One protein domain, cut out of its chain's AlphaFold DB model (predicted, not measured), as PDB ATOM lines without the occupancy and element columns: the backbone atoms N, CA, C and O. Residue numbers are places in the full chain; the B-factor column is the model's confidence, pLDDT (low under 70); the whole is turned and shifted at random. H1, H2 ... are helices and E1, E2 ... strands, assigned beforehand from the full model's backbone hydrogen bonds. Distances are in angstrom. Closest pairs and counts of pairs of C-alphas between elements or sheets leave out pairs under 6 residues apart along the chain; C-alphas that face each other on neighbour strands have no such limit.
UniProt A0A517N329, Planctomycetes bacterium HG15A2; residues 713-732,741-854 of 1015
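What this domain is: This is residues 713 to 732 and 741 to 854 of the 1015 residues of a protein of Planctomycetes bacterium HG15A2 (UniProt A0A517N329). With little regular structure, the chain winds in stacked turns through residues 757 to 838, with short helices H1 and H2 at one end of the stack. Strands E1 and E2 lie side by side on successive turns. The 134 printed residues run H1, H2, E1, E2, one parallel pair; the mixed class rests on 16 residues in named elements. It is compact, radius of gyration of the C-alphas 14.0 A, spanning 41 by 37 by 23 A.

Where its parts are: H1, residues 746 to 751, begins at C-alpha (153.423, 73.305, 146.014) and measures 8.5 A. H2 is residues 753 to 756, E1 784 to 786. E2, residues 810 to 812, ends at C-alpha (161.435, 91.890, 151.461).

How they stand to each other: E1 and E2 are parallel at 15 degrees; N 785 and O 810 are within hydrogen-bond range, 2.8 A. H1 and H2 are close but not clearly touching, closest C-alphas Leu 749 and Tyr 755, 6.7 A. Every O i to N i+4 pair in H1 is within range; H2 is too short for one. H1 is apart from both strands.

The domain as a whole: Residues 733 to 740 are not printed, a 14.7 A gap between C-alphas 732 and 741. The links H2 to E1 and E1 to E2 are long. Confidence is under 70 in 50 residues, among them 837 to 854.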
ATOM      1  N   GLY A 713     142.100  74.476 144.287       89.56
ATOM      2  CA  GLY A 713     141.768  73.423 143.326       89.56
ATOM      3  C   GLY A 713     141.888  73.830 141.853       89.56
ATOM      4  O   GLY A 713     141.418  73.083 140.995       89.56
ATOM      5  N   ALA A 714     142.488  74.983 141.540       95.44
ATOM      6  CA  ALA A 714     142.841  75.325 140.167       95.44
ATOM      7  C   ALA A 714     143.922  74.364 139.619       95.44
ATOM      8  O   ALA A 714     144.839  73.971 140.335       95.44
ATOM      9  N   ASP A 715     143.844  73.957 138.356       96.81
ATOM     10  CA  ASP A 715     144.751  72.970 137.760       96.81
ATOM     11  C   ASP A 715     145.784  73.642 136.846       96.81
ATOM     12  O   ASP A 715     145.446  74.070 135.746       96.81
ATOM     13  N   PHE A 716     147.044  73.713 137.278       97.94
ATOM     14  CA  PHE A 716     148.159  74.280 136.505       97.94
ATOM     15  C   PHE A 716     149.025  73.211 135.809       97.94
ATOM     16  O   PHE A 716     150.130  73.511 135.347       97.94
ATOM     17  N   SER A 717     148.540  71.971 135.683       97.81
ATOM     18  CA  SER A 717     149.337  70.857 135.155       97.81
ATOM     19  C   SER A 717     149.897  71.152 133.759       97.81
ATOM     20  O   SER A 717     149.171  71.372 132.793       97.81
ATOM     21  N   GLY A 718     151.218  71.151 133.611       97.88
ATOM     22  CA  GLY A 718     151.904  71.443 132.354       97.88
ATOM     23  C   GLY A 718     151.820  72.905 131.889       97.88
ATOM     24  O   GLY A 718     152.137  73.168 130.730       97.88
ATOM     25  N   ALA A 719     151.389  73.844 132.737       98.31
ATOM     26  CA  ALA A 719     151.347  75.267 132.404       98.31
ATOM     27  C   ALA A 719     152.748  75.908 132.362       98.31
ATOM     28  O   ALA A 719     153.663  75.466 133.057       98.31
ATOM     29  N   ASP A 720     152.923  76.961 131.563       98.44
ATOM     30  CA  ASP A 720     154.107  77.827 131.582       98.44
ATOM     31  C   ASP A 720     153.805  79.096 132.392       98.44
ATOM     32  O   ASP A 720     153.044  79.950 131.938       98.44
ATOM     33  N   ILE A 721     154.394  79.201 133.583       98.00
ATOM     34  CA  ILE A 721     154.140  80.233 134.603       98.00
ATOM     35  C   ILE A 721     155.304  81.227 134.765       98.00
ATOM     36  O   ILE A 721     155.377  81.965 135.743       98.00
ATOM     37  N   ARG A 722     156.262  81.252 133.831       98.06
ATOM     38  CA  ARG A 722     157.419  82.165 133.922       98.06
ATOM     39  C   ARG A 722     156.974  83.621 133.911       98.06
ATOM     40  O   ARG A 722     156.216  84.008 133.027       98.06
ATOM     41  N   HIS A 723     157.519  84.437 134.806       97.19
ATOM     42  CA  HIS A 723     157.115  85.830 135.023       97.19
ATOM     43  C   HIS A 723     155.673  86.027 135.519       97.19
ATOM     44  O   HIS A 723     155.213  87.162 135.551       97.19
ATOM     45  N   ALA A 724     154.942  84.957 135.844       96.94
ATOM     46  CA  ALA A 724     153.610  85.089 136.417       96.94
ATOM     47  C   ALA A 724     153.700  85.511 137.885       96.94
ATOM     48  O   ALA A 724     154.636  85.120 138.583       96.94
ATOM     49  N   ASP A 725     152.721  86.276 138.345       92.31
ATOM     50  CA  ASP A 725     152.688  86.842 139.686       92.31
ATOM     51  C   ASP A 725     151.521  86.262 140.489       92.31
ATOM     52  O   ASP A 725     150.357  86.444 140.132       92.31
ATOM     53  N   PHE A 726     151.837  85.554 141.570       91.12
ATOM     54  CA  PHE A 726     150.884  84.919 142.476       91.12
ATOM     55  C   PHE A 726     150.837  85.597 143.851       91.12
ATOM     56  O   PHE A 726     150.382  84.972 144.809       91.12
ATOM     57  N   TYR A 727     151.298  86.843 143.963       81.25
ATOM     58  CA  TYR A 727     151.353  87.593 145.217       81.25
ATOM     59  C   TYR A 727     150.028  87.593 146.009       81.25
ATOM     60  O   TYR A 727     148.938  87.682 145.435       81.25
ATOM     61  N   PHE A 728     150.104  87.542 147.341       70.25
ATOM     62  CA  PHE A 728     148.944  87.719 148.224       70.25
ATOM     63  C   PHE A 728     148.854  89.156 148.760       70.25
ATOM     64  O   PHE A 728     149.786  89.658 149.373       70.25
ATOM     65  N   GLU A 729     147.710  89.823 148.586       63.22
ATOM     66  CA  GLU A 729     147.506  91.208 149.033       63.22
ATOM     67  C   GLU A 729     146.541  91.265 150.233       63.22
ATOM     68  O   GLU A 729     145.355  90.956 150.095       63.22
ATOM     69  N   ALA A 730     147.037  91.665 151.410       51.03
ATOM     70  CA  ALA A 730     146.257  91.686 152.656       51.03
ATOM     71  C   ALA A 730     145.436  92.971 152.897       51.03
ATOM     72  O   ALA A 730     144.387  92.913 153.542       51.03
ATOM     73  N   ASP A 731     145.851  94.117 152.348       49.25
ATOM     74  CA  ASP A 731     145.389  95.457 152.771       49.25
ATOM     75  C   ASP A 731     143.970  95.884 152.337       49.25
ATOM     76  O   ASP A 731     143.575  97.036 152.522       49.25
ATOM     77  N   LEU A 732     143.142  94.985 151.795       47.66
ATOM     78  CA  LEU A 732     141.758  95.314 151.400       47.66
ATOM     79  C   LEU A 732     140.678  94.448 152.071       47.66
ATOM     80  O   LEU A 732     139.487  94.689 151.862       47.66
ATOM     81  N   ASP A 741     147.264  82.327 152.417       62.06
ATOM     82  CA  ASP A 741     147.452  81.735 151.099       62.06
ATOM     83  C   ASP A 741     146.243  82.019 150.209       62.06
ATOM     84  O   ASP A 741     145.087  81.775 150.566       62.06
ATOM     85  N   ASN A 742     146.536  82.506 149.007       69.12
ATOM     86  CA  ASN A 742     145.564  82.653 147.935       69.12
ATOM     87  C   ASN A 742     145.116  81.277 147.384       69.12
ATOM     88  O   ASN A 742     144.237  81.211 146.537       69.12
ATOM     89  N   GLY A 743     145.667  80.169 147.891       74.81
ATOM     90  CA  GLY A 743     145.306  78.791 147.562       74.81
ATOM     91  C   GLY A 743     146.156  78.191 146.445       74.81
ATOM     92  O   GLY A 743     145.689  77.259 145.791       74.81
ATOM     93  N   PHE A 744     147.348  78.748 146.197       88.50
ATOM     94  CA  PHE A 744     148.326  78.231 145.238       88.50
ATOM     95  C   PHE A 744     149.379  77.386 145.963       88.50
ATOM     96  O   PHE A 744     150.249  77.936 146.637       88.50
ATOM     97  N   SER A 745     149.297  76.066 145.807       90.50
ATOM     98  CA  SER A 745     150.080  75.066 146.530       90.50
ATOM     99  C   SER A 745     151.343  74.612 145.792       90.50
ATOM    100  O   SER A 745     151.474  74.740 144.569       90.50
ATOM    101  N   ALA A 746     152.242  73.976 146.544       91.19
ATOM    102  CA  ALA A 746     153.423  73.305 146.014       91.19
ATOM    103  C   ALA A 746     153.061  72.267 144.938       91.19
ATOM    104  O   ALA A 746     153.692  72.219 143.886       91.19
ATOM    105  N   GLU A 747     152.006  71.466 145.137       92.62
ATOM    106  CA  GLU A 747     151.588  70.483 144.132       92.62
ATOM    107  C   GLU A 747     151.153  71.146 142.820       92.62
ATOM    108  O   GLU A 747     151.466  70.633 141.741       92.62
ATOM    109  N   GLN A 748     150.465  72.292 142.893       95.19
ATOM    110  CA  GLN A 748     150.107  73.069 141.706       95.19
ATOM    111  C   GLN A 748     151.369  73.591 141.007       95.19
ATOM    112  O   GLN A 748     151.493  73.402 139.795       95.19
ATOM    113  N   LEU A 749     152.338  74.144 141.748       96.38
ATOM    114  CA  LEU A 749     153.635  74.564 141.208       96.38
ATOM    115  C   LEU A 749     154.372  73.402 140.515       96.38
ATOM    116  O   LEU A 749     154.758  73.523 139.348       96.38
ATOM    117  N   TYR A 750     154.530  72.261 141.189       97.31
ATOM    118  CA  TYR A 750     155.282  71.102 140.688       97.31
ATOM    119  C   TYR A 750     154.646  70.462 139.458       97.31
ATOM    120  O   TYR A 750     155.323  69.860 138.618       97.31
ATOM    121  N   SER A 751     153.325  70.586 139.337       97.50
ATOM    122  CA  SER A 751     152.597  70.096 138.174       97.50
ATOM    123  C   SER A 751     152.916  70.891 136.902       97.50
ATOM    124  O   SER A 751     152.713  70.366 135.804       97.50
ATOM    125  N   THR A 752     153.431  72.122 137.012       98.50
ATOM    126  CA  THR A 752     153.648  73.027 135.872       98.50
ATOM    127  C   THR A 752     154.783  72.571 134.948       98.50
ATOM    128  O   THR A 752     155.738  71.909 135.353       98.50
ATOM    129  N   ALA A 753     154.711  72.954 133.670       98.12
ATOM    130  CA  ALA A 753     155.790  72.702 132.715       98.12
ATOM    131  C   ALA A 753     157.029  73.558 133.010       98.12
ATOM    132  O   ALA A 753     158.142  73.116 132.734       98.12
ATOM    133  N   SER A 754     156.856  74.762 133.569       98.31
ATOM    134  CA  SER A 754     157.968  75.618 134.004       98.31
ATOM    135  C   SER A 754     158.808  74.947 135.087       98.31
ATOM    136  O   SER A 754     160.028  74.892 134.946       98.31
ATOM    137  N   TYR A 755     158.157  74.368 136.101       98.12
ATOM    138  CA  TYR A 755     158.831  73.617 137.158       98.12
ATOM    139  C   TYR A 755     159.581  72.402 136.600       98.12
ATOM    140  O   TYR A 755     160.775  72.230 136.831       98.12
ATOM    141  N   GLN A 756     158.907  71.593 135.773       97.81
ATOM    142  CA  GLN A 756     159.500  70.406 135.137       97.81
ATOM    143  C   GLN A 756     160.661  70.733 134.184       97.81
ATOM    144  O   GLN A 756     161.482  69.865 133.884       97.81
ATOM    145  N   ALA A 757     160.714  71.963 133.670       97.44
ATOM    146  CA  ALA A 757     161.781  72.459 132.807       97.44
ATOM    147  C   ALA A 757     162.920  73.150 133.577       97.44
ATOM    148  O   ALA A 757     163.848  73.650 132.936       97.44
ATOM    149  N   ASN A 758     162.855  73.184 134.911       97.69
ATOM    150  CA  ASN A 758     163.769  73.907 135.792       97.69
ATOM    151  C   ASN A 758     163.860  75.411 135.473       97.69
ATOM    152  O   ASN A 758     164.939  76.005 135.506       97.69
ATOM    153  N   ASP A 759     162.743  76.036 135.091       97.88
ATOM    154  CA  ASP A 759     162.710  77.424 134.630       97.88
ATOM    155  C   ASP A 759     161.492  78.181 135.164       97.88
ATOM    156  O   ASP A 759     160.469  78.294 134.491       97.88
ATOM    157  N   LEU A 760     161.650  78.756 136.357       98.00
ATOM    158  CA  LEU A 760     160.685  79.589 137.084       98.00
ATOM    159  C   LEU A 760     161.073  81.077 137.078       98.00
ATOM    160  O   LEU A 760     160.692  81.838 137.965       98.00
ATOM    161  N   ARG A 761     161.864  81.514 136.090       97.62
ATOM    162  CA  ARG A 761     162.406  82.878 136.064       97.62
ATOM    163  C   ARG A 761     161.296  83.928 136.192       97.62
ATOM    164  O   ARG A 761     160.251  83.815 135.542       97.62
ATOM    165  N   GLY A 762     161.551  84.956 136.991       94.94
ATOM    166  CA  GLY A 762     160.652  86.089 137.186       94.94
ATOM    167  C   GLY A 762     159.342  85.801 137.912       94.94
ATOM    168  O   GLY A 762     158.498  86.686 137.920       94.94
ATOM    169  N   ILE A 763     159.125  84.593 138.444       95.50
ATOM    170  CA  ILE A 763     157.883  84.271 139.154       95.50
ATOM    171  C   ILE A 763     157.707  85.164 140.391       95.50
ATOM    172  O   ILE A 763     158.672  85.398 141.115       95.50
ATOM    173  N   GLY A 764     156.490  85.652 140.626       91.75
ATOM    174  CA  GLY A 764     156.097  86.355 141.845       91.75
ATOM    175  C   GLY A 764     155.444  85.391 142.830       91.75
ATOM    176  O   GLY A 764     154.406  84.808 142.521       91.75
ATOM    177  N   LEU A 765     156.050  85.203 143.999       89.12
ATOM    178  CA  LEU A 765     155.564  84.343 145.086       89.12
ATOM    179  C   LEU A 765     155.577  85.070 146.442       89.12
ATOM    180  O   LEU A 765     155.601  84.424 147.486       89.12
ATOM    181  N   GLY A 766     155.582  86.403 146.434       80.94
ATOM    182  CA  GLY A 766     155.586  87.199 147.657       80.94
ATOM    183  C   GLY A 766     154.336  87.003 148.526       80.94
ATOM    184  O   GLY A 766     153.249  86.710 148.014       80.94
ATOM    185  N   ALA A 767     154.503  87.177 149.839       75.31
ATOM    186  CA  ALA A 767     153.473  87.027 150.870       75.31
ATOM    187  C   ALA A 767     152.827  85.622 150.937       75.31
ATOM    188  O   ALA A 767     151.667  85.490 151.324       75.31
ATOM    189  N   LYS A 768     153.562  84.569 150.541       77.88
ATOM    190  CA  LYS A 768     153.107  83.164 150.562       77.88
ATOM    191  C   LYS A 768     153.805  82.315 151.613       77.88
ATOM    192  O   LYS A 768     154.980  82.525 151.890       77.88
ATOM    193  N   ASP A 769     153.120  81.276 152.083       80.19
ATOM    194  CA  ASP A 769     153.752  80.170 152.803       80.19
ATOM    195  C   ASP A 769     154.343  79.138 151.823       80.19
ATOM    196  O   ASP A 769     153.629  78.357 151.189       80.19
ATOM    197  N   LEU A 770     155.668  79.167 151.677       83.69
ATOM    198  CA  LEU A 770     156.466  78.261 150.850       83.69
ATOM    199  C   LEU A 770     157.086  77.121 151.676       83.69
ATOM    200  O   LEU A 770     158.072  76.514 151.252       83.69
ATOM    201  N   THR A 771     156.545  76.825 152.861       82.38
ATOM    202  CA  THR A 771     157.135  75.845 153.773       82.38
ATOM    203  C   THR A 771     157.233  74.452 153.144       82.38
ATOM    204  O   THR A 771     156.235  73.873 152.709       82.38
ATOM    205  N   GLY A 772     158.447  73.896 153.090       83.69
ATOM    206  CA  GLY A 772     158.735  72.583 152.499       83.69
ATOM    207  C   GLY A 772     158.679  72.531 150.967       83.69
ATOM    208  O   GLY A 772     158.620  71.436 150.401       83.69
ATOM    209  N   TRP A 773     158.653  73.683 150.284       92.12
ATOM    210  CA  TRP A 773     158.626  73.718 148.822       92.12
ATOM    211  C   TRP A 773     160.006  73.392 148.232       92.12
ATOM    212  O   TRP A 773     161.020  73.917 148.667       92.12
ATOM    213  N   ASP A 774     160.061  72.551 147.208       94.12
ATOM    214  CA  ASP A 774     161.264  72.195 146.467       94.12
ATOM    215  C   ASP A 774     161.434  73.171 145.300       94.12
ATOM    216  O   ASP A 774     160.548  73.347 144.472       94.12
ATOM    217  N   PHE A 775     162.574  73.835 145.258       95.00
ATOM    218  CA  PHE A 775     163.068  74.708 144.200       95.00
ATOM    219  C   PHE A 775     164.481  74.288 143.755       95.00
ATOM    220  O   PHE A 775     165.201  75.078 143.131       95.00
ATOM    221  N   SER A 776     164.896  73.055 144.056       91.94
ATOM    222  CA  SER A 776     166.241  72.577 143.769       91.94
ATOM    223  C   SER A 776     166.522  72.601 142.263       91.94
ATOM    224  O   SER A 776     165.687  72.254 141.422       91.94
ATOM    225  N   GLU A 777     167.709  73.088 141.900       93.44
ATOM    226  CA  GLU A 777     168.201  73.264 140.528       93.44
ATOM    227  C   GLU A 777     167.298  74.152 139.637       93.44
ATOM    228  O   GLU A 777     167.483  74.207 138.415       93.44
ATOM    229  N   GLN A 778     166.326  74.872 140.217       97.62
ATOM    230  CA  GLN A 778     165.417  75.743 139.474       97.62
ATOM    231  C   GLN A 778     166.108  77.039 139.049       97.62
ATOM    232  O   GLN A 778     166.857  77.670 139.797       97.62
ATOM    233  N   ASN A 779     165.793  77.524 137.849       97.00
ATOM    234  CA  ASN A 779     166.121  78.890 137.465       97.00
ATOM    235  C   ASN A 779     165.047  79.866 137.958       97.00
ATOM    236  O   ASN A 779     164.012  80.005 137.318       97.00
ATOM    237  N   LEU A 780     165.338  80.586 139.036       95.69
ATOM    238  CA  LEU A 780     164.497  81.605 139.673       95.69
ATOM    239  C   LEU A 780     164.996  83.034 139.400       95.69
ATOM    240  O   LEU A 780     164.656  83.968 140.116       95.69
ATOM    241  N   SER A 781     165.819  83.239 138.368       93.00
ATOM    242  CA  SER A 781     166.380  84.567 138.099       93.00
ATOM    243  C   SER A 781     165.288  85.626 137.907       93.00
ATOM    244  O   SER A 781     164.342  85.423 137.145       93.00
ATOM    245  N   GLY A 782     165.413  86.755 138.604       89.69
ATOM    246  CA  GLY A 782     164.429  87.839 138.590       89.69
ATOM    247  C   GLY A 782     163.128  87.562 139.348       89.69
ATOM    248  O   GLY A 782     162.221  88.374 139.219       89.69
ATOM    249  N   ALA A 783     162.997  86.430 140.052       92.44
ATOM    250  CA  ALA A 783     161.811  86.123 140.855       92.44
ATOM    251  C   ALA A 783     161.593  87.152 141.974       92.44
ATOM    252  O   ALA A 783     162.556  87.726 142.490       92.44
ATOM    253  N   ASP A 784     160.330  87.361 142.326       87.19
ATOM    254  CA  ASP A 784     159.886  88.335 143.311       87.19
ATOM    255  C   ASP A 784     159.221  87.630 144.499       87.19
ATOM    256  O   ASP A 784     158.171  86.999 144.370       87.19
ATOM    257  N   PHE A 785     159.864  87.715 145.656       84.12
ATOM    258  CA  PHE A 785     159.404  87.167 146.928       84.12
ATOM    259  C   PHE A 785     159.043  88.281 147.929       84.12
ATOM    260  O   PHE A 785     158.935  88.013 149.124       84.12
ATOM    261  N   GLU A 786     158.891  89.527 147.462       74.88
ATOM    262  CA  GLU A 786     158.591  90.716 148.270       74.88
ATOM    263  C   GLU A 786     157.195  90.639 148.923       74.88
ATOM    264  O   GLU A 786     156.212  90.418 148.226       74.88
ATOM    265  N   GLY A 787     157.104  90.845 150.244       62.94
ATOM    266  CA  GLY A 787     155.886  91.191 151.000       62.94
ATOM    267  C   GLY A 787     155.749  92.707 151.255       62.94
ATOM    268  O   GLY A 787     156.749  93.427 151.304       62.94
ATOM    269  N   TYR A 788     154.521  93.221 151.413       54.72
ATOM    270  CA  TYR A 788     154.274  94.638 151.754       54.72
ATOM    271  C   TYR A 788     154.599  94.948 153.227       54.72
ATOM    272  O   TYR A 788     154.439  94.082 154.081       54.72
ATOM    273  N   ASP A 789     154.972  96.200 153.525       48.06
ATOM    274  CA  ASP A 789     155.438  96.659 154.852       48.06
ATOM    275  C   ASP A 789     154.431  96.447 156.014       48.06
ATOM    276  O   ASP A 789     154.852  96.437 157.169       48.06
ATOM    277  N   ASP A 790     153.136  96.255 155.724       48.91
ATOM    278  CA  ASP A 790     152.053  96.025 156.705       48.91
ATOM    279  C   ASP A 790     151.266  94.701 156.457       48.91
ATOM    280  O   ASP A 790     150.260  94.437 157.120       48.91
ATOM    281  N   GLY A 791     151.707  93.855 155.508       52.34
ATOM    282  CA  GLY A 791     151.046  92.598 155.099       52.34
ATOM    283  C   GLY A 791     151.740  91.316 155.603       52.34
ATOM    284  O   GLY A 791     152.789  91.398 156.236       52.34
ATOM    285  N   PRO A 792     151.183  90.108 155.354       55.88
ATOM    286  CA  PRO A 792     151.840  88.863 155.717       55.88
ATOM    287  C   PRO A 792     153.093  88.649 154.875       55.88
ATOM    288  O   PRO A 792     153.142  88.935 153.679       55.88
ATOM    289  N   TYR A 793     154.103  88.115 155.532       64.88
ATOM    290  CA  TYR A 793     155.425  87.883 154.988       64.88
ATOM    291  C   TYR A 793     155.505  86.566 154.213       64.88
ATOM    292  O   TYR A 793     154.727  85.640 154.449       64.88
ATOM    293  N   THR A 794     156.469  86.464 153.295       72.38
ATOM    294  CA  THR A 794     156.750  85.194 152.612       72.38
ATOM    295  C   THR A 794     157.428  84.239 153.595       72.38
ATOM    296  O   THR A 794     158.543  84.513 154.033       72.38
ATOM    297  N   GLN A 795     156.794  83.116 153.936       75.69
ATOM    298  CA  GLN A 795     157.405  82.063 154.753       75.69
ATOM    299  C   GLN A 795     158.158  81.094 153.844       75.69
ATOM    300  O   GLN A 795     157.654  80.721 152.791       75.69
ATOM    301  N   ILE A 796     159.367  80.684 154.222       75.62
ATOM    302  CA  ILE A 796     160.218  79.817 153.383       75.62
ATOM    303  C   ILE A 796     160.784  78.616 154.140       75.62
ATOM    304  O   ILE A 796     161.721  77.977 153.673       75.62
ATOM    305  N   ALA A 797     160.247  78.300 155.315       72.81
ATOM    306  CA  ALA A 797     160.836  77.295 156.186       72.81
ATOM    307  C   ALA A 797     160.918  75.916 155.509       72.81
ATOM    308  O   ALA A 797     159.944  75.410 154.969       72.81
ATOM    309  N   GLY A 798     162.080  75.271 155.506       74.38
ATOM    310  CA  GLY A 798     162.241  73.951 154.887       74.38
ATOM    311  C   GLY A 798     162.209  73.948 153.354       74.38
ATOM    312  O   GLY A 798     162.195  72.865 152.771       74.38
ATOM    313  N   ALA A 799     162.161  75.108 152.692       84.44
ATOM    314  CA  ALA A 799     162.155  75.176 151.235       84.44
ATOM    315  C   ALA A 799     163.542  74.848 150.642       84.44
ATOM    316  O   ALA A 799     164.552  75.402 151.062       84.44
ATOM    317  N   ASP A 800     163.628  73.970 149.645       87.06
ATOM    318  CA  ASP A 800     164.897  73.550 149.036       87.06
ATOM    319  C   ASP A 800     165.245  74.421 147.821       87.06
ATOM    320  O   ASP A 800     164.733  74.215 146.739       87.06
ATOM    321  N   PHE A 801     166.148  75.382 147.951       87.25
ATOM    322  CA  PHE A 801     166.727  76.170 146.854       87.25
ATOM    323  C   PHE A 801     168.102  75.647 146.385       87.25
ATOM    324  O   PHE A 801     168.874  76.391 145.766       87.25
ATOM    325  N   SER A 802     168.472  74.399 146.679       82.88
ATOM    326  CA  SER A 802     169.816  73.888 146.403       82.88
ATOM    327  C   SER A 802     170.119  73.892 144.901       82.88
ATOM    328  O   SER A 802     169.329  73.454 144.077       82.88
ATOM    329  N   GLY A 803     171.256  74.461 144.496       79.62
ATOM    330  CA  GLY A 803     171.632  74.615 143.083       79.62
ATOM    331  C   GLY A 803     170.790  75.623 142.280       79.62
ATOM    332  O   GLY A 803     171.039  75.800 141.087       79.62
ATOM    333  N   ALA A 804     169.820  76.310 142.894       89.62
ATOM    334  CA  ALA A 804     168.933  77.230 142.185       89.62
ATOM    335  C   ALA A 804     169.655  78.495 141.680       89.62
ATOM    336  O   ALA A 804     170.545  79.046 142.325       89.62
ATOM    337  N   ASN A 805     169.242  79.036 140.534       89.06
ATOM    338  CA  ASN A 805     169.707  80.346 140.069       89.06
ATOM    339  C   ASN A 805     168.774  81.451 140.581       89.06
ATOM    340  O   ASN A 805     167.723  81.680 139.994       89.06
ATOM    341  N   LEU A 806     169.194  82.174 141.612       87.31
ATOM    342  CA  LEU A 806     168.493  83.287 142.260       87.31
ATOM    343  C   LEU A 806     169.065  84.656 141.845       87.31
ATOM    344  O   LEU A 806     169.025  85.622 142.607       87.31
ATOM    345  N   THR A 807     169.646  84.776 140.651       80.12
ATOM    346  CA  THR A 807     170.215  86.059 140.217       80.12
ATOM    347  C   THR A 807     169.139  87.124 140.000       80.12
ATOM    348  O   THR A 807     168.112  86.849 139.390       80.12
ATOM    349  N   ASN A 808     169.379  88.362 140.442       81.38
ATOM    350  CA  ASN A 808     168.417  89.478 140.348       81.38
ATOM    351  C   ASN A 808     167.055  89.239 141.032       81.38
ATOM    352  O   ASN A 808     166.087  89.901 140.672       81.38
ATOM    353  N   THR A 809     166.951  88.299 141.974       84.12
ATOM    354  CA  THR A 809     165.708  88.108 142.737       84.12
ATOM    355  C   THR A 809     165.460  89.251 143.712       84.12
ATOM    356  O   THR A 809     166.411  89.855 144.210       84.12
ATOM    357  N   ILE A 810     164.192  89.548 143.973       76.50
ATOM    358  CA  ILE A 810     163.764  90.563 144.933       76.50
ATOM    359  C   ILE A 810     163.168  89.856 146.141       76.50
ATOM    360  O   ILE A 810     162.408  88.902 145.996       76.50
ATOM    361  N   TRP A 811     163.522  90.343 147.320       75.69
ATOM    362  CA  TRP A 811     162.981  89.903 148.594       75.69
ATOM    363  C   TRP A 811     162.629  91.137 149.436       75.69
ATOM    364  O   TRP A 811     163.264  92.193 149.316       75.69
ATOM    365  N   SER A 812     161.650  90.999 150.318       63.31
ATOM    366  CA  SER A 812     161.435  91.890 151.461       63.31
ATOM    367  C   SER A 812     160.826  91.076 152.590       63.31
ATOM    368  O   SER A 812     160.136  90.094 152.318       63.31
ATOM    369  N   TRP A 813     161.103  91.497 153.827       54.06
ATOM    370  CA  TRP A 813     160.479  90.997 155.048       54.06
ATOM    371  C   TRP A 813     160.090  89.507 155.001       54.06
ATOM    372  O   TRP A 813     158.923  89.151 154.861       54.06
ATOM    373  N   VAL A 814     161.068  88.617 155.122       46.72
ATOM    374  CA  VAL A 814     160.796  87.241 155.553       46.72
ATOM    375  C   VAL A 814     160.733  87.309 157.078       46.72
ATOM    376  O   VAL A 814     161.774  87.333 157.721       46.72
ATOM    377  N   ALA A 815     159.541  87.458 157.649       35.66
ATOM    378  CA  ALA A 815     159.314  87.448 159.096       35.66
ATOM    379  C   ALA A 815     158.181  86.440 159.393       35.66
ATOM    380  O   ALA A 815     157.139  86.452 158.762       35.66
ATOM    381  N   GLU A 816     158.421  85.366 160.139       47.03
ATOM    382  CA  GLU A 816     158.300  85.338 161.599       47.03
ATOM    383  C   GLU A 816     156.868  85.617 162.060       47.03
ATOM    384  O   GLU A 816     156.379  86.748 162.033       47.03
ATOM    385  N   ASP A 817     156.191  84.555 162.491       29.61
ATOM    386  CA  ASP A 817     154.880  84.607 163.123       29.61
ATOM    387  C   ASP A 817     154.927  85.488 164.387       29.61
ATOM    388  O   ASP A 817     155.133  85.016 165.499       29.61
ATOM    389  N   GLY A 818     154.755  86.802 164.238       34.75
ATOM    390  CA  GLY A 818     154.528  87.744 165.338       34.75
ATOM    391  C   GLY A 818     155.659  87.938 166.364       34.75
ATOM    392  O   GLY A 818     155.507  88.812 167.218       34.75
ATOM    393  N   PHE A 819     156.778  87.211 166.288       30.53
ATOM    394  CA  PHE A 819     157.949  87.358 167.160       30.53
ATOM    395  C   PHE A 819     159.260  87.187 166.393       30.53
ATOM    396  O   PHE A 819     159.393  86.298 165.565       30.53
ATOM    397  N   ARG A 820     160.199  88.080 166.713       39.62
ATOM    398  CA  ARG A 820     161.438  88.408 166.000       39.62
ATOM    399  C   ARG A 820     162.535  87.312 166.022       39.62
ATOM    400  O   ARG A 820     163.589  87.595 166.587       39.62
ATOM    401  N   ASP A 821     162.311  86.103 165.495       34.44
ATOM    402  CA  ASP A 821     163.301  85.000 165.523       34.44
ATOM    403  C   ASP A 821     163.746  84.416 164.158       34.44
ATOM    404  O   ASP A 821     163.000  83.697 163.488       34.44
ATOM    405  N   ASP A 822     165.043  84.597 163.856       34.28
ATOM    406  CA  ASP A 822     165.824  84.260 162.644       34.28
ATOM    407  C   ASP A 822     165.767  82.787 162.139       34.28
ATOM    408  O   ASP A 822     166.549  82.380 161.278       34.28
ATOM    409  N   THR A 823     164.886  81.918 162.638       33.34
ATOM    410  CA  THR A 823     164.930  80.458 162.406       33.34
ATOM    411  C   THR A 823     164.337  79.970 161.076       33.34
ATOM    412  O   THR A 823     164.619  78.841 160.663       33.34
ATOM    413  N   LEU A 824     163.584  80.791 160.340       37.41
ATOM    414  CA  LEU A 824     162.896  80.345 159.112       37.41
ATOM    415  C   LEU A 824     163.753  80.462 157.836       37.41
ATOM    416  O   LEU A 824     163.439  79.821 156.834       37.41
ATOM    417  N   LEU A 825     164.877  81.189 157.879       45.94
ATOM    418  CA  LEU A 825     165.898  81.171 156.818       45.94
ATOM    419  C   LEU A 825     166.827  79.944 156.910       45.94
ATOM    420  O   LEU A 825     167.367  79.522 155.889       45.94
ATOM    421  N   PHE A 826     167.011  79.357 158.103       46.12
ATOM    422  CA  PHE A 826     167.969  78.258 158.338       46.12
ATOM    423  C   PHE A 826     167.464  76.868 157.955       46.12
ATOM    424  O   PHE A 826     168.265  75.943 157.825       46.12
ATOM    425  N   THR A 827     166.156  76.695 157.790       56.72
ATOM    426  CA  THR A 827     165.586  75.415 157.350       56.72
ATOM    427  C   THR A 827     165.499  75.315 155.830       56.72
ATOM    428  O   THR A 827     165.421  74.208 155.305       56.72
ATOM    429  N   ALA A 828     165.542  76.441 155.117       67.75
ATOM    430  CA  ALA A 828     165.607  76.445 153.667       67.75
ATOM    431  C   ALA A 828     167.022  76.093 153.167       67.75
ATOM    432  O   ALA A 828     168.018  76.653 153.631       67.75
ATOM    433  N   ASP A 829     167.137  75.176 152.206       70.62
ATOM    434  CA  ASP A 829     168.429  74.737 151.671       70.62
ATOM    435  C   ASP A 829     168.871  75.625 150.502       70.62
ATOM    436  O   ASP A 829     168.358  75.509 149.406       70.62
ATOM    437  N   PHE A 830     169.880  76.478 150.672       70.69
ATOM    438  CA  PHE A 830     170.437  77.283 149.570       70.69
ATOM    439  C   PHE A 830     171.760  76.734 149.014       70.69
ATOM    440  O   PHE A 830     172.529  77.444 148.351       70.69
ATOM    441  N   THR A 831     172.074  75.469 149.294       67.12
ATOM    442  CA  THR A 831     173.340  74.822 148.937       67.12
ATOM    443  C   THR A 831     173.591  74.903 147.433       67.12
ATOM    444  O   THR A 831     173.002  74.179 146.643       67.12
ATOM    445  N   GLY A 832     174.535  75.748 147.018       65.62
ATOM    446  CA  GLY A 832     174.974  75.844 145.623       65.62
ATOM    447  C   GLY A 832     174.136  76.795 144.775       65.62
ATOM    448  O   GLY A 832     174.382  76.882 143.573       65.62
ATOM    449  N   ALA A 833     173.202  77.525 145.388       77.12
ATOM    450  CA  ALA A 833     172.418  78.533 144.699       77.12
ATOM    451  C   ALA A 833     173.282  79.726 144.234       77.12
ATOM    452  O   ALA A 833     174.209  80.161 144.924       77.12
ATOM    453  N   ASP A 834     172.973  80.287 143.063       74.25
ATOM    454  CA  ASP A 834     173.611  81.495 142.530       74.25
ATOM    455  C   ASP A 834     172.768  82.730 142.835       74.25
ATOM    456  O   ASP A 834     171.730  82.951 142.226       74.25
ATOM    457  N   THR A 835     173.229  83.562 143.759       74.12
ATOM    458  CA  THR A 835     172.412  84.630 144.363       74.12
ATOM    459  C   THR A 835     172.897  86.027 143.986       74.12
ATOM    460  O   THR A 835     172.515  87.037 144.576       74.12
ATOM    461  N   ARG A 836     173.766  86.119 142.968       73.25
ATOM    462  CA  ARG A 836     174.358  87.394 142.541       73.25
ATOM    463  C   ARG A 836     173.275  88.389 142.127       73.25
ATOM    464  O   ARG A 836     172.386  88.065 141.349       73.25
ATOM    465  N   GLN A 837     173.420  89.638 142.567       68.06
ATOM    466  CA  GLN A 837     172.501  90.743 142.250       68.06
ATOM    467  C   GLN A 837     171.072  90.560 142.766       68.06
ATOM    468  O   GLN A 837     170.229  91.393 142.459       68.06
ATOM    469  N   SER A 838     170.796  89.519 143.553       69.38
ATOM    470  CA  SER A 838     169.586  89.492 144.363       69.38
ATOM    471  C   SER A 838     169.574  90.721 145.288       69.38
ATOM    472  O   SER A 838     170.640  91.205 145.694       69.38
ATOM    473  N   VAL A 839     168.401  91.276 145.587       63.41
ATOM    474  CA  VAL A 839     168.234  92.502 146.379       63.41
ATOM    475  C   VAL A 839     167.178  92.297 147.456       63.41
ATOM    476  O   VAL A 839     166.091  91.805 147.175       63.41
ATOM    477  N   ASP A 840     167.500  92.749 148.667       63.62
ATOM    478  CA  ASP A 840     166.527  92.979 149.731       63.62
ATOM    479  C   ASP A 840     166.170  94.469 149.691       63.62
ATOM    480  O   ASP A 840     167.059  95.322 149.841       63.62
ATOM    481  N   ARG A 841     164.905  94.804 149.425       53.66
ATOM    482  CA  ARG A 841     164.489  96.205 149.237       53.66
ATOM    483  C   ARG A 841     164.511  97.036 150.520       53.66
ATOM    484  O   ARG A 841     164.720  98.246 150.423       53.66
ATOM    485  N   GLN A 842     164.389  96.431 151.699       50.38
ATOM    486  CA  GLN A 842     164.443  97.151 152.978       50.38
ATOM    487  C   GLN A 842     165.890  97.474 153.391       50.38
ATOM    488  O   GLN A 842     166.166  98.532 153.960       50.38
ATOM    489  N   LEU A 843     166.861  96.625 153.031       42.62
ATOM    490  CA  LEU A 843     168.266  96.817 153.414       42.62
ATOM    491  C   LEU A 843     169.063  97.771 152.505       42.62
ATOM    492  O   LEU A 843     170.244  98.003 152.794       42.62
ATOM    493  N   GLY A 844     168.467  98.332 151.443       32.31
ATOM    494  CA  GLY A 844     169.083  99.357 150.581       32.31
ATOM    495  C   GLY A 844     170.404  98.942 149.905       32.31
ATOM    496  O   GLY A 844     171.147  99.794 149.416       32.31
ATOM    497  N   GLY A 845     170.723  97.644 149.889       32.41
ATOM    498  CA  GLY A 845     171.965  97.066 149.378       32.41
ATOM    499  C   GLY A 845     171.805  95.558 149.164       32.41
ATOM    500  O   GLY A 845     171.053  94.918 149.888       32.41
ATOM    501  N   GLY A 846     172.466  95.010 148.138       35.69
ATOM    502  CA  GLY A 846     172.226  93.654 147.619       35.69
ATOM    503  C   GLY A 846     172.236  92.514 148.653       35.69
ATOM    504  O   GLY A 846     172.985  92.549 149.629       35.69
ATOM    505  N   PHE A 847     171.422  91.490 148.374       37.12
ATOM    506  CA  PHE A 847     171.265  90.232 149.112       37.12
ATOM    507  C   PHE A 847     172.620  89.515 149.203       37.12
ATOM    508  O   PHE A 847     173.187  89.106 148.192       37.12
ATOM    509  N   ASN A 848     173.176  89.380 150.408       40.06
ATOM    510  CA  ASN A 848     174.485  88.752 150.647       40.06
ATOM    511  C   ASN A 848     174.392  87.565 151.628       40.06
ATOM    512  O   ASN A 848     175.349  87.294 152.346       40.06
ATOM    513  N   VAL A 849     173.260  86.850 151.668       41.28
ATOM    514  CA  VAL A 849     173.030  85.769 152.652       41.28
ATOM    515  C   VAL A 849     173.445  84.372 152.145       41.28
ATOM    516  O   VAL A 849     173.731  83.489 152.943       41.28
ATOM    517  N   PHE A 850     173.631  84.153 150.838       41.81
ATOM    518  CA  PHE A 850     173.859  82.798 150.298       41.81
ATOM    519  C   PHE A 850     175.261  82.568 149.729       41.81
ATOM    520  O   PHE A 850     175.457  82.444 148.518       41.81
ATOM    521  N   ARG A 851     176.268  82.478 150.602       33.09
ATOM    522  CA  ARG A 851     177.569  81.892 150.242       33.09
ATOM    523  C   ARG A 851     178.018  80.847 151.265       33.09
ATOM    524  O   ARG A 851     178.802  81.185 152.140       33.09
ATOM    525  N   ALA A 852     177.607  79.588 151.081       31.72
ATOM    526  CA  ALA A 852     178.510  78.430 150.914       31.72
ATOM    527  C   ALA A 852     177.752  77.077 150.978       31.72
ATOM    528  O   ALA A 852     177.040  76.838 151.945       31.72
ATOM    529  N   PRO A 853     177.952  76.151 150.017       45.56
ATOM    530  CA  PRO A 853     177.482  74.769 150.101       45.56
ATOM    531  C   PRO A 853     178.522  73.850 150.757       45.56
ATOM    532  O   PRO A 853     179.648  73.758 150.267       45.56
ATOM    533  N   ASN A 854     178.149  73.085 151.784       39.62
ATOM    534  CA  ASN A 854     178.838  71.834 152.126       39.62
ATOM    535  C   ASN A 854     177.873  70.860 152.821       39.62
ATOM    536  O   ASN A 854     177.427  71.109 153.931       39.62
TER     537      ASN A 854